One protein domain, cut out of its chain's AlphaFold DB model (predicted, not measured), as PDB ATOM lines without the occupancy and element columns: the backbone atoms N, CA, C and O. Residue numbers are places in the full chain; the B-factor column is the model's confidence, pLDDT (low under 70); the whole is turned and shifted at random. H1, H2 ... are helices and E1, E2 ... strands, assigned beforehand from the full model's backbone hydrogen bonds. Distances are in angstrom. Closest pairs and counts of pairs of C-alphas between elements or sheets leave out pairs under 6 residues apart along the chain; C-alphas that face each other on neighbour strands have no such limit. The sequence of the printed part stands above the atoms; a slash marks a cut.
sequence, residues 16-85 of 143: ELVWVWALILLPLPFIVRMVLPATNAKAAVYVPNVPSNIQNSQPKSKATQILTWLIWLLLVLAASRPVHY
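What this domain is: This is residues 16 to 85 of the 143 residues of the protein "BatA bacteroides aerotolerance operon" of Vibrio sp. C7 (UniProt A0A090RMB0). The domain is a long, narrow, open loop: H1 and then H2 run out along one limb, a long link without named elements turns round at the far end, and H3, the longest helix, comes back along the other limb. The limbs meet near the two ends of the printed part, where H1 touches the last residues of H3, while residues 43 to 55 of the link stick out at the far end. The printed part has 70 residues with three named helices and one named strand, in the order H1, H2, H3, E1, and its class is mostly helix. It is extended, with a radius of gyration of the C-alphas of 19.0 A and spans of 64 by 24 by 17 A.

How they stand to each other: H1, residues 20 to 25, and H3, residues 62 to 79, touch, with the C-alphas of Ala 22 and Ala 79 closest at 6.3 A. They run opposite ways at a shallow tilt of 32 degrees, and H3 touches H1 with residues 76 to 79 alone. H2, residues 28 to 35, meets H1 only through their link; H2 and H3 are only just apart, their closest C-alphas 8.5 A from each other. E1, residues 82 to 84, meets H3 only through their link, is apart from H1 and H2, and pairs with no named strand; residues 16 to 17 pair antiparallel with residues 82 to 83 of E1. In H2 and H3 every O i to N i+4 pair is within hydrogen-bond range; in H1 0 of 2 are, against 3 of 3 O i to N i+3 pairs.

Where its parts are: H1 begins at C-alpha 20 (-48.218, -8.830, -23.493) and is 10.3 A long; H2 is 10.4 A long. H3 measures 25.8 A, from C-alpha 62 (-36.551, -36.201, -26.279) to C-alpha 79. E1 is 6.7 A long and ends at C-alpha 84 (-62.001, -12.944, -22.894).

The domain as a whole: The two C-alphas farthest apart, those of Asn 49 and Tyr 85, are 64.2 A apart, while the first and last printed C-alphas are 7.8 A apart. The printed part has no cut. The link from H2 to H3 is long, with 26 residues; those from H1 to H2 and from H3 to E1 are tight. The mean pLDDT of the printed part is 77.8, and residues 37 to 60 are under 70.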
ATOM      1  N   GLU A  16     -57.857 -10.204 -25.244       80.81
ATOM      2  CA  GLU A  16     -56.645  -9.445 -24.977       80.81
ATOM      3  C   GLU A  16     -55.740 -10.199 -24.009       80.81
ATOM      4  O   GLU A  16     -56.169 -10.868 -23.063       80.81
ATOM      5  N   LEU A  17     -54.442 -10.071 -24.260       84.50
ATOM      6  CA  LEU A  17     -53.405 -10.469 -23.325       84.50
ATOM      7  C   LEU A  17     -53.089  -9.245 -22.477       84.50
ATOM      8  O   LEU A  17     -52.388  -8.342 -22.929       84.50
ATOM      9  N   VAL A  18     -53.593  -9.214 -21.245       83.75
ATOM     10  CA  VAL A  18     -53.402  -8.064 -20.342       83.75
ATOM     11  C   VAL A  18     -51.912  -7.784 -20.119       83.75
ATOM     12  O   VAL A  18     -51.494  -6.635 -19.998       83.75
ATOM     13  N   TRP A  19     -51.092  -8.837 -20.114       85.81
ATOM     14  CA  TRP A  19     -49.649  -8.745 -19.914       85.81
ATOM     15  C   TRP A  19     -48.889  -9.244 -21.140       85.81
ATOM     16  O   TRP A  19     -48.167 -10.236 -21.067       85.81
ATOM     17  N   VAL A  20     -49.000  -8.535 -22.269       85.38
ATOM     18  CA  VAL A  20     -48.218  -8.830 -23.493       85.38
ATOM     19  C   VAL A  20     -46.716  -8.928 -23.191       85.38
ATOM     20  O   VAL A  20     -46.019  -9.784 -23.730       85.38
ATOM     21  N   TRP A  21     -46.222  -8.115 -22.253       86.00
ATOM     22  CA  TRP A  21     -44.830  -8.124 -21.796       86.00
ATOM     23  C   TRP A  21     -44.377  -9.458 -21.190       86.00
ATOM     24  O   TRP A  21     -43.186  -9.759 -21.226       86.00
ATOM     25  N   ALA A  22     -45.293 -10.301 -20.701       85.00
ATOM     26  CA  ALA A  22     -44.955 -11.643 -20.228       85.00
ATOM     27  C   ALA A  22     -44.364 -12.523 -21.347       85.00
ATOM     28  O   ALA A  22     -43.570 -13.419 -21.066       85.00
ATOM     29  N   LEU A  23     -44.660 -12.234 -22.621       85.69
ATOM     30  CA  LEU A  23     -44.063 -12.931 -23.765       85.69
ATOM     31  C   LEU A  23     -42.550 -12.697 -23.882       85.69
ATOM     32  O   LEU A  23     -41.854 -13.511 -24.484       85.69
ATOM     33  N   ILE A  24     -42.005 -11.654 -23.249       89.19
ATOM     34  CA  ILE A  24     -40.551 -11.448 -23.164       89.19
ATOM     35  C   ILE A  24     -39.870 -12.566 -22.355       89.19
ATOM     36  O   ILE A  24     -38.681 -12.815 -22.543       89.19
ATOM     37  N   LEU A  25     -40.597 -13.311 -21.512       87.44
ATOM     38  CA  LEU A  25     -40.039 -14.482 -20.827       87.44
ATOM     39  C   LEU A  25     -39.874 -15.699 -21.747       87.44
ATOM     40  O   LEU A  25     -39.174 -16.643 -21.390       87.44
ATOM     41  N   LEU A  26     -40.463 -15.709 -22.942       87.06
ATOM     42  CA  LEU A  26     -40.366 -16.838 -23.871       87.06
ATOM     43  C   LEU A  26     -38.901 -17.204 -24.228       87.06
ATOM     44  O   LEU A  26     -38.566 -18.387 -24.135       87.06
ATOM     45  N   PRO A  27     -37.989 -16.254 -24.534       88.75
ATOM     46  CA  PRO A  27     -36.568 -16.549 -24.754       88.75
ATOM     47  C   PRO A  27     -35.759 -16.880 -23.488       88.75
ATOM     48  O   PRO A  27     -34.612 -17.312 -23.613       88.75
ATOM     49  N   LEU A  28     -36.307 -16.721 -22.278       87.94
ATOM     50  CA  LEU A  28     -35.575 -16.923 -21.019       87.94
ATOM     51  C   LEU A  28     -34.854 -18.288 -20.921       87.94
ATOM     52  O   LEU A  28     -33.651 -18.286 -20.660       87.94
ATOM     53  N   PRO A  29     -35.487 -19.455 -21.175       85.00
ATOM     54  CA  PRO A  29     -34.800 -20.750 -21.122       85.00
ATOM     55  C   PRO A  29     -33.666 -20.879 -22.149       85.00
ATOM     56  O   PRO A  29     -32.685 -21.581 -21.894       85.00
ATOM     57  N   PHE A  30     -33.765 -20.198 -23.296       86.31
ATOM     58  CA  PHE A  30     -32.694 -20.172 -24.291       86.31
ATOM     59  C   PHE A  30     -31.512 -19.323 -23.811       86.31
ATOM     60  O   PHE A  30     -30.369 -19.773 -23.878       86.31
ATOM     61  N   ILE A  31     -31.790 -18.142 -23.252       87.00
ATOM     62  CA  ILE A  31     -30.776 -17.249 -22.676       87.00
ATOM     63  C   ILE A  31     -30.053 -17.941 -21.518       87.00
ATOM     64  O   ILE A  31     -28.827 -17.956 -21.486       87.00
ATOM     65  N   VAL A  32     -30.789 -18.589 -20.609       86.88
ATOM     66  CA  VAL A  32     -30.205 -19.351 -19.494       86.88
ATOM     67  C   VAL A  32     -29.274 -20.442 -20.018       86.88
ATOM     68  O   VAL A  32     -28.166 -20.589 -19.519       86.88
ATOM     69  N   ARG A  33     -29.669 -21.170 -21.067       83.38
ATOM     70  CA  ARG A  33     -28.811 -22.195 -21.676       83.38
ATOM     71  C   ARG A  33     -27.562 -21.621 -22.360       83.38
ATOM     72  O   ARG A  33     -26.565 -22.332 -22.450       83.38
ATOM     73  N   MET A  34     -27.626 -20.394 -22.874       85.31
ATOM     74  CA  MET A  34     -26.490 -19.733 -23.526       85.31
ATOM     75  C   MET A  34     -25.502 -19.143 -22.513       85.31
ATOM     76  O   MET A  34     -24.298 -19.190 -22.743       85.31
ATOM     77  N   VAL A  35     -26.008 -18.586 -21.409       87.00
ATOM     78  CA  VAL A  35     -25.205 -17.862 -20.413       87.00
ATOM     79  C   VAL A  35     -24.677 -18.785 -19.319       87.00
ATOM     80  O   VAL A  35     -23.540 -18.618 -18.880       87.00
ATOM     81  N   LEU A  36     -25.470 -19.761 -18.859       81.38
ATOM     82  CA  LEU A  36     -24.998 -20.683 -17.834       81.38
ATOM     83  C   LEU A  36     -24.100 -21.754 -18.469       81.38
ATOM     84  O   LEU A  36     -24.509 -22.412 -19.431       81.38
ATOM     85  N   PRO A  37     -22.901 -21.991 -17.912       69.44
ATOM     86  CA  PRO A  37     -22.071 -23.101 -18.342       69.44
ATOM     87  C   PRO A  37     -22.823 -24.412 -18.101       69.44
ATOM     88  O   PRO A  37     -23.506 -24.575 -17.088       69.44
ATOM     89  N   ALA A  38     -22.688 -25.362 -19.029       68.44
ATOM     90  CA  ALA A  38     -23.244 -26.698 -18.860       68.44
ATOM     91  C   ALA A  38     -22.624 -27.336 -17.610       68.44
ATOM     92  O   ALA A  38     -21.487 -27.810 -17.633       68.44
ATOM     93  N   THR A  39     -23.360 -27.321 -16.500       63.06
ATOM     94  CA  THR A  39     -22.900 -27.938 -15.268       63.06
ATOM     95  C   THR A  39     -22.948 -29.443 -15.473       63.06
ATOM     96  O   THR A  39     -24.001 -30.079 -15.517       63.06
ATOM     97  N   ASN A  40     -21.770 -30.049 -15.606       56.88
ATOM     98  CA  ASN A  40     -21.608 -31.476 -15.394       56.88
ATOM     99  C   ASN A  40     -21.725 -31.716 -13.891       56.88
ATOM    100  O   ASN A  40     -20.741 -32.034 -13.229       56.88
ATOM    101  N   ALA A  41     -22.923 -31.533 -13.333       57.72
ATOM    102  CA  ALA A  41     -23.234 -31.983 -11.991       57.72
ATOM    103  C   ALA A  41     -23.331 -33.512 -12.027       57.72
ATOM    104  O   ALA A  41     -24.387 -34.113 -11.847       57.72
ATOM    105  N   LYS A  42     -22.193 -34.166 -12.282       56.16
ATOM    106  CA  LYS A  42     -21.946 -35.487 -11.737       56.16
ATOM    107  C   LYS A  42     -21.864 -35.233 -10.243       56.16
ATOM    108  O   LYS A  42     -20.807 -34.877  -9.735       56.16
ATOM    109  N   ALA A  43     -23.002 -35.325  -9.562       56.50
ATOM    110  CA  ALA A  43     -22.996 -35.579  -8.139       56.50
ATOM    111  C   ALA A  43     -22.222 -36.889  -7.986       56.50
ATOM    112  O   ALA A  43     -22.763 -37.976  -8.189       56.50
ATOM    113  N   ALA A  44     -20.913 -36.777  -7.777       56.56
ATOM    114  CA  ALA A  44     -20.059 -37.891  -7.445       56.56
ATOM    115  C   ALA A  44     -20.415 -38.248  -6.006       56.56
ATOM    116  O   ALA A  44     -19.723 -37.888  -5.059       56.56
ATOM    117  N   VAL A  45     -21.562 -38.903  -5.843       59.91
ATOM    118  CA  VAL A  45     -21.803 -39.711  -4.663       59.91
ATOM    119  C   VAL A  45     -20.711 -40.767  -4.726       59.91
ATOM    120  O   VAL A  45     -20.674 -41.576  -5.653       59.91
ATOM    121  N   TYR A  46     -19.746 -40.674  -3.816       60.72
ATOM    122  CA  TYR A  46     -18.720 -41.691  -3.681       60.72
ATOM    123  C   TYR A  46     -19.415 -42.955  -3.187       60.72
ATOM    124  O   TYR A  46     -19.741 -43.084  -2.009       60.72
ATOM    125  N   VAL A  47     -19.708 -43.857  -4.118       63.56
ATOM    126  CA  VAL A  47     -20.211 -45.190  -3.813       63.56
ATOM    127  C   VAL A  47     -19.002 -46.125  -3.901       63.56
ATOM    128  O   VAL A  47     -18.565 -46.443  -5.012       63.56
ATOM    129  N   PRO A  48     -18.383 -46.515  -2.773       63.00
ATOM    130  CA  PRO A  48     -17.326 -47.515  -2.799       63.00
ATOM    131  C   PRO A  48     -17.919 -48.822  -3.352       63.00
ATOM    132  O   PRO A  48     -18.929 -49.294  -2.839       63.00
ATOM    133  N   ASN A  49     -17.296 -49.379  -4.401       65.06
ATOM    134  CA  ASN A  49     -17.688 -50.593  -5.147       65.06
ATOM    135  C   ASN A  49     -18.722 -50.465  -6.294       65.06
ATOM    136  O   ASN A  49     -19.611 -51.303  -6.435       65.06
ATOM    137  N   VAL A  50     -18.572 -49.486  -7.197       64.50
ATOM    138  CA  VAL A  50     -19.292 -49.506  -8.489       64.50
ATOM    139  C   VAL A  50     -18.374 -50.036  -9.599       64.50
ATOM    140  O   VAL A  50     -17.299 -49.467  -9.800       64.50
ATOM    141  N   PRO A  51     -18.756 -51.099 -10.335       64.81
ATOM    142  CA  PRO A  51     -17.970 -51.576 -11.463       64.81
ATOM    143  C   PRO A  51     -17.874 -50.483 -12.539       64.81
ATOM    144  O   PRO A  51     -18.841 -49.793 -12.865       64.81
ATOM    145  N   SER A  52     -16.682 -50.314 -13.106       61.88
ATOM    146  CA  SER A  52     -16.318 -49.259 -14.067       61.88
ATOM    147  C   SER A  52     -17.052 -49.337 -15.417       61.88
ATOM    148  O   SER A  52     -16.825 -48.508 -16.297       61.88
ATOM    149  N   ASN A  53     -17.954 -50.307 -15.583       59.03
ATOM    150  CA  ASN A  53     -18.813 -50.490 -16.750       59.03
ATOM    151  C   ASN A  53     -20.145 -49.722 -16.672       59.03
ATOM    152  O   ASN A  53     -20.867 -49.685 -17.669       59.03
ATOM    153  N   ILE A  54     -20.476 -49.078 -15.546       60.53
ATOM    154  CA  ILE A  54     -21.643 -48.190 -15.475       60.53
ATOM    155  C   ILE A  54     -21.269 -46.843 -16.097       60.53
ATOM    156  O   ILE A  54     -20.986 -45.849 -15.425       60.53
ATOM    157  N   GLN A  55     -21.263 -46.800 -17.429       56.97
ATOM    158  CA  GLN A  55     -21.388 -45.538 -18.138       56.97
ATOM    159  C   GLN A  55     -22.754 -44.959 -17.762       56.97
ATOM    160  O   GLN A  55     -23.785 -45.405 -18.260       56.97
ATOM    161  N   ASN A  56     -22.763 -43.981 -16.851       58.34
ATOM    162  CA  ASN A  56     -23.921 -43.139 -16.550       58.34
ATOM    163  C   ASN A  56     -24.257 -42.273 -17.777       58.34
ATOM    164  O   ASN A  56     -24.096 -41.051 -17.781       58.34
ATOM    165  N   SER A  57     -24.710 -42.922 -18.842       52.47
ATOM    166  CA  SER A  57     -25.350 -42.314 -19.990       52.47
ATOM    167  C   SER A  57     -26.779 -42.027 -19.570       52.47
ATOM    168  O   SER A  57     -27.667 -42.842 -19.781       52.47
ATOM    169  N   GLN A  58     -26.998 -40.888 -18.910       60.97
ATOM    170  CA  GLN A  58     -28.351 -40.373 -18.714       60.97
ATOM    171  C   GLN A  58     -28.980 -40.224 -20.106       60.97
ATOM    172  O   GLN A  58     -28.498 -39.396 -20.891       60.97
ATOM    173  N   PRO A  59     -30.004 -41.020 -20.467       56.75
ATOM    174  CA  PRO A  59     -30.642 -40.861 -21.755       56.75
ATOM    175  C   PRO A  59     -31.320 -39.495 -21.735       56.75
ATOM    176  O   PRO A  59     -32.281 -39.270 -20.998       56.75
ATOM    177  N   LYS A  60     -30.805 -38.549 -22.530       62.81
ATOM    178  CA  LYS A  60     -31.507 -37.296 -22.817       62.81
ATOM    179  C   LYS A  60     -32.764 -37.659 -23.595       62.81
ATOM    180  O   LYS A  60     -32.757 -37.708 -24.823       62.81
ATOM    181  N   SER A  61     -33.826 -37.987 -22.869       78.38
ATOM    182  CA  SER A  61     -35.099 -38.341 -23.466       78.38
ATOM    183  C   SER A  61     -35.649 -37.116 -24.185       78.38
ATOM    184  O   SER A  61     -35.874 -36.062 -23.592       78.38
ATOM    185  N   LYS A  62     -35.875 -37.243 -25.494       81.69
ATOM    186  CA  LYS A  62     -36.551 -36.201 -26.279       81.69
ATOM    187  C   LYS A  62     -37.914 -35.861 -25.669       81.69
ATOM    188  O   LYS A  62     -38.309 -34.701 -25.701       81.69
ATOM    189  N   ALA A  63     -38.580 -36.840 -25.052       85.50
ATOM    190  CA  ALA A  63     -39.861 -36.650 -24.384       85.50
ATOM    191  C   ALA A  63     -39.760 -35.721 -23.167       85.50
ATOM    192  O   ALA A  63     -40.595 -34.833 -23.024       85.50
ATOM    193  N   THR A  64     -38.722 -35.854 -22.328       83.62
ATOM    194  CA  THR A  64     -38.553 -34.949 -21.179       83.62
ATOM    195  C   THR A  64     -38.254 -33.529 -21.642       83.62
ATOM    196  O   THR A  64     -38.832 -32.590 -21.109       83.62
ATOM    197  N   GLN A  65     -37.452 -33.362 -22.699       84.38
ATOM    198  CA  GLN A  65     -37.193 -32.047 -23.289       84.38
ATOM    199  C   GLN A  65     -38.469 -31.397 -23.853       84.38
ATOM    200  O   GLN A  65     -38.702 -30.216 -23.609       84.38
ATOM    201  N   ILE A  66     -39.292 -32.148 -24.594       88.62
ATOM    202  CA  ILE A  66     -40.570 -31.650 -25.130       88.62
ATOM    203  C   ILE A  66     -41.509 -31.256 -23.986       88.62
ATOM    204  O   ILE A  66     -42.098 -30.178 -24.022       88.62
ATOM    205  N   LEU A  67     -41.601 -32.090 -22.947       89.56
ATOM    206  CA  LEU A  67     -42.457 -31.831 -21.795       89.56
ATOM    207  C   LEU A  67     -42.029 -30.567 -21.036       89.56
ATOM    208  O   LEU A  67     -42.879 -29.755 -20.685       89.56
ATOM    209  N   THR A  68     -40.724 -30.350 -20.838       87.31
ATOM    210  CA  THR A  68     -40.212 -29.119 -20.215       87.31
ATOM    211  C   THR A  68     -40.592 -27.874 -21.019       87.31
ATOM    212  O   THR A  68     -41.027 -26.885 -20.434       87.31
ATOM    213  N   TRP A  69     -40.478 -27.918 -22.351       89.75
ATOM    214  CA  TRP A  69     -40.892 -26.800 -23.211       89.75
ATOM    215  C   TRP A  69     -42.401 -26.556 -23.174       89.75
ATOM    216  O   TRP A  69     -42.827 -25.405 -23.128       89.75
ATOM    217  N   LEU A  70     -43.206 -27.617 -23.155       92.25
ATOM    218  CA  LEU A  70     -44.661 -27.517 -23.064       92.25
ATOM    219  C   LEU A  70     -45.099 -26.886 -21.735       92.25
ATOM    220  O   LEU A  70     -45.919 -25.971 -21.733       92.25
ATOM    221  N   ILE A  71     -44.500 -27.315 -20.619       92.31
ATOM    222  CA  ILE A  71     -44.734 -26.719 -19.295       92.31
ATOM    223  C   ILE A  71     -44.326 -25.243 -19.294       92.31
ATOM    224  O   ILE A  71     -45.063 -24.405 -18.781       92.31
ATOM    225  N   TRP A  72     -43.182 -24.908 -19.895       93.12
ATOM    226  CA  TRP A  72     -42.724 -23.523 -19.987       93.12
ATOM    227  C   TRP A  72     -43.695 -22.638 -20.777       93.12
ATOM    228  O   TRP A  72     -44.052 -21.555 -20.319       93.12
ATOM    229  N   LEU A  73     -44.166 -23.106 -21.934       91.56
ATOM    230  CA  LEU A  73     -45.146 -22.379 -22.742       91.56
ATOM    231  C   LEU A  73     -46.462 -22.172 -21.987       91.56
ATOM    232  O   LEU A  73     -46.992 -21.065 -22.000       91.56
ATOM    233  N   LEU A  74     -46.956 -23.198 -21.288       91.06
ATOM    234  CA  LEU A  74     -48.150 -23.092 -20.445       91.06
ATOM    235  C   LEU A  74     -47.971 -22.071 -19.318       91.06
ATOM    236  O   LEU A  74     -48.891 -21.302 -19.054       91.06
ATOM    237  N   LEU A  75     -46.797 -22.026 -18.682       91.81
ATOM    238  CA  LEU A  75     -46.486 -21.036 -17.649       91.81
ATOM    239  C   LEU A  75     -46.487 -19.610 -18.203       91.81
ATOM    240  O   LEU A  75     -47.094 -18.727 -17.603       91.81
ATOM    241  N   VAL A  76     -45.846 -19.384 -19.353       91.19
ATOM    242  CA  VAL A  76     -45.822 -18.065 -20.004       91.19
ATOM    243  C   VAL A  76     -47.231 -17.650 -20.436       91.19
ATOM    244  O   VAL A  76     -47.631 -16.509 -20.207       91.19
ATOM    245  N   LEU A  77     -48.016 -18.577 -20.993       89.12
ATOM    246  CA  LEU A  77     -49.401 -18.320 -21.382       89.12
ATOM    247  C   LEU A  77     -50.267 -17.982 -20.159       89.12
ATOM    248  O   LEU A  77     -50.993 -16.992 -20.178       89.12
ATOM    249  N   ALA A  78     -50.149 -18.740 -19.067       87.38
ATOM    250  CA  ALA A  78     -50.855 -18.451 -17.821       87.38
ATOM    251  C   ALA A  78     -50.452 -17.083 -17.241       87.38
ATOM    252  O   ALA A  78     -51.313 -16.312 -16.813       87.38
ATOM    253  N   ALA A  79     -49.159 -16.744 -17.286       89.00
ATOM    254  CA  ALA A  79     -48.645 -15.451 -16.839       89.00
ATOM    255  C   ALA A  79     -49.145 -14.280 -17.701       89.00
ATOM    256  O   ALA A  79     -49.372 -13.191 -17.177       89.00
ATOM    257  N   SER A  80     -49.379 -14.501 -18.999       88.25
ATOM    258  CA  SER A  80     -49.899 -13.472 -19.910       88.25
ATOM    259  C   SER A  80     -51.353 -13.056 -19.634       88.25
ATOM    260  O   SER A  80     -51.806 -12.065 -20.206       88.25
ATOM    261  N   ARG A  81     -52.054 -13.764 -18.725       86.00
ATOM    262  CA  ARG A  81     -53.479 -13.594 -18.381       86.00
ATOM    263  C   ARG A  81     -54.343 -13.381 -19.632       86.00
ATOM    264  O   ARG A  81     -54.733 -12.246 -19.908       86.00
ATOM    265  N   PRO A  82     -54.661 -14.453 -20.370       86.81
ATOM    266  CA  PRO A  82     -55.637 -14.366 -21.444       86.81
ATOM    267  C   PRO A  82     -56.998 -13.984 -20.857       86.81
ATOM    268  O   PRO A  82     -57.542 -14.710 -20.020       86.81
ATOM    269  N   VAL A  83     -57.528 -12.834 -21.268       84.75
ATOM    270  CA  VAL A  83     -58.855 -12.371 -20.861       84.75
ATOM    271  C   VAL A  83     -59.757 -12.355 -22.086       84.75
ATOM    272  O   VAL A  83     -59.438 -11.752 -23.109       84.75
ATOM    273  N   HIS A  84     -60.888 -13.045 -21.961       84.75
ATOM    274  CA  HIS A  84     -62.001 -12.944 -22.894       84.75
ATOM    275  C   HIS A  84     -62.991 -11.929 -22.327       84.75
ATOM    276  O   HIS A  84     -63.670 -12.213 -21.337       84.75
ATOM    277  N   TYR A  85     -63.045 -10.743 -22.922       80.19
ATOM    278  CA  TYR A  85     -64.086  -9.771 -22.627       80.19
ATOM    279  C   TYR A  85     -65.405 -10.238 -23.259       80.19
ATOM    280  O   TYR A  85     -65.427 -10.872 -24.316       80.19
TER     281      TYR A  85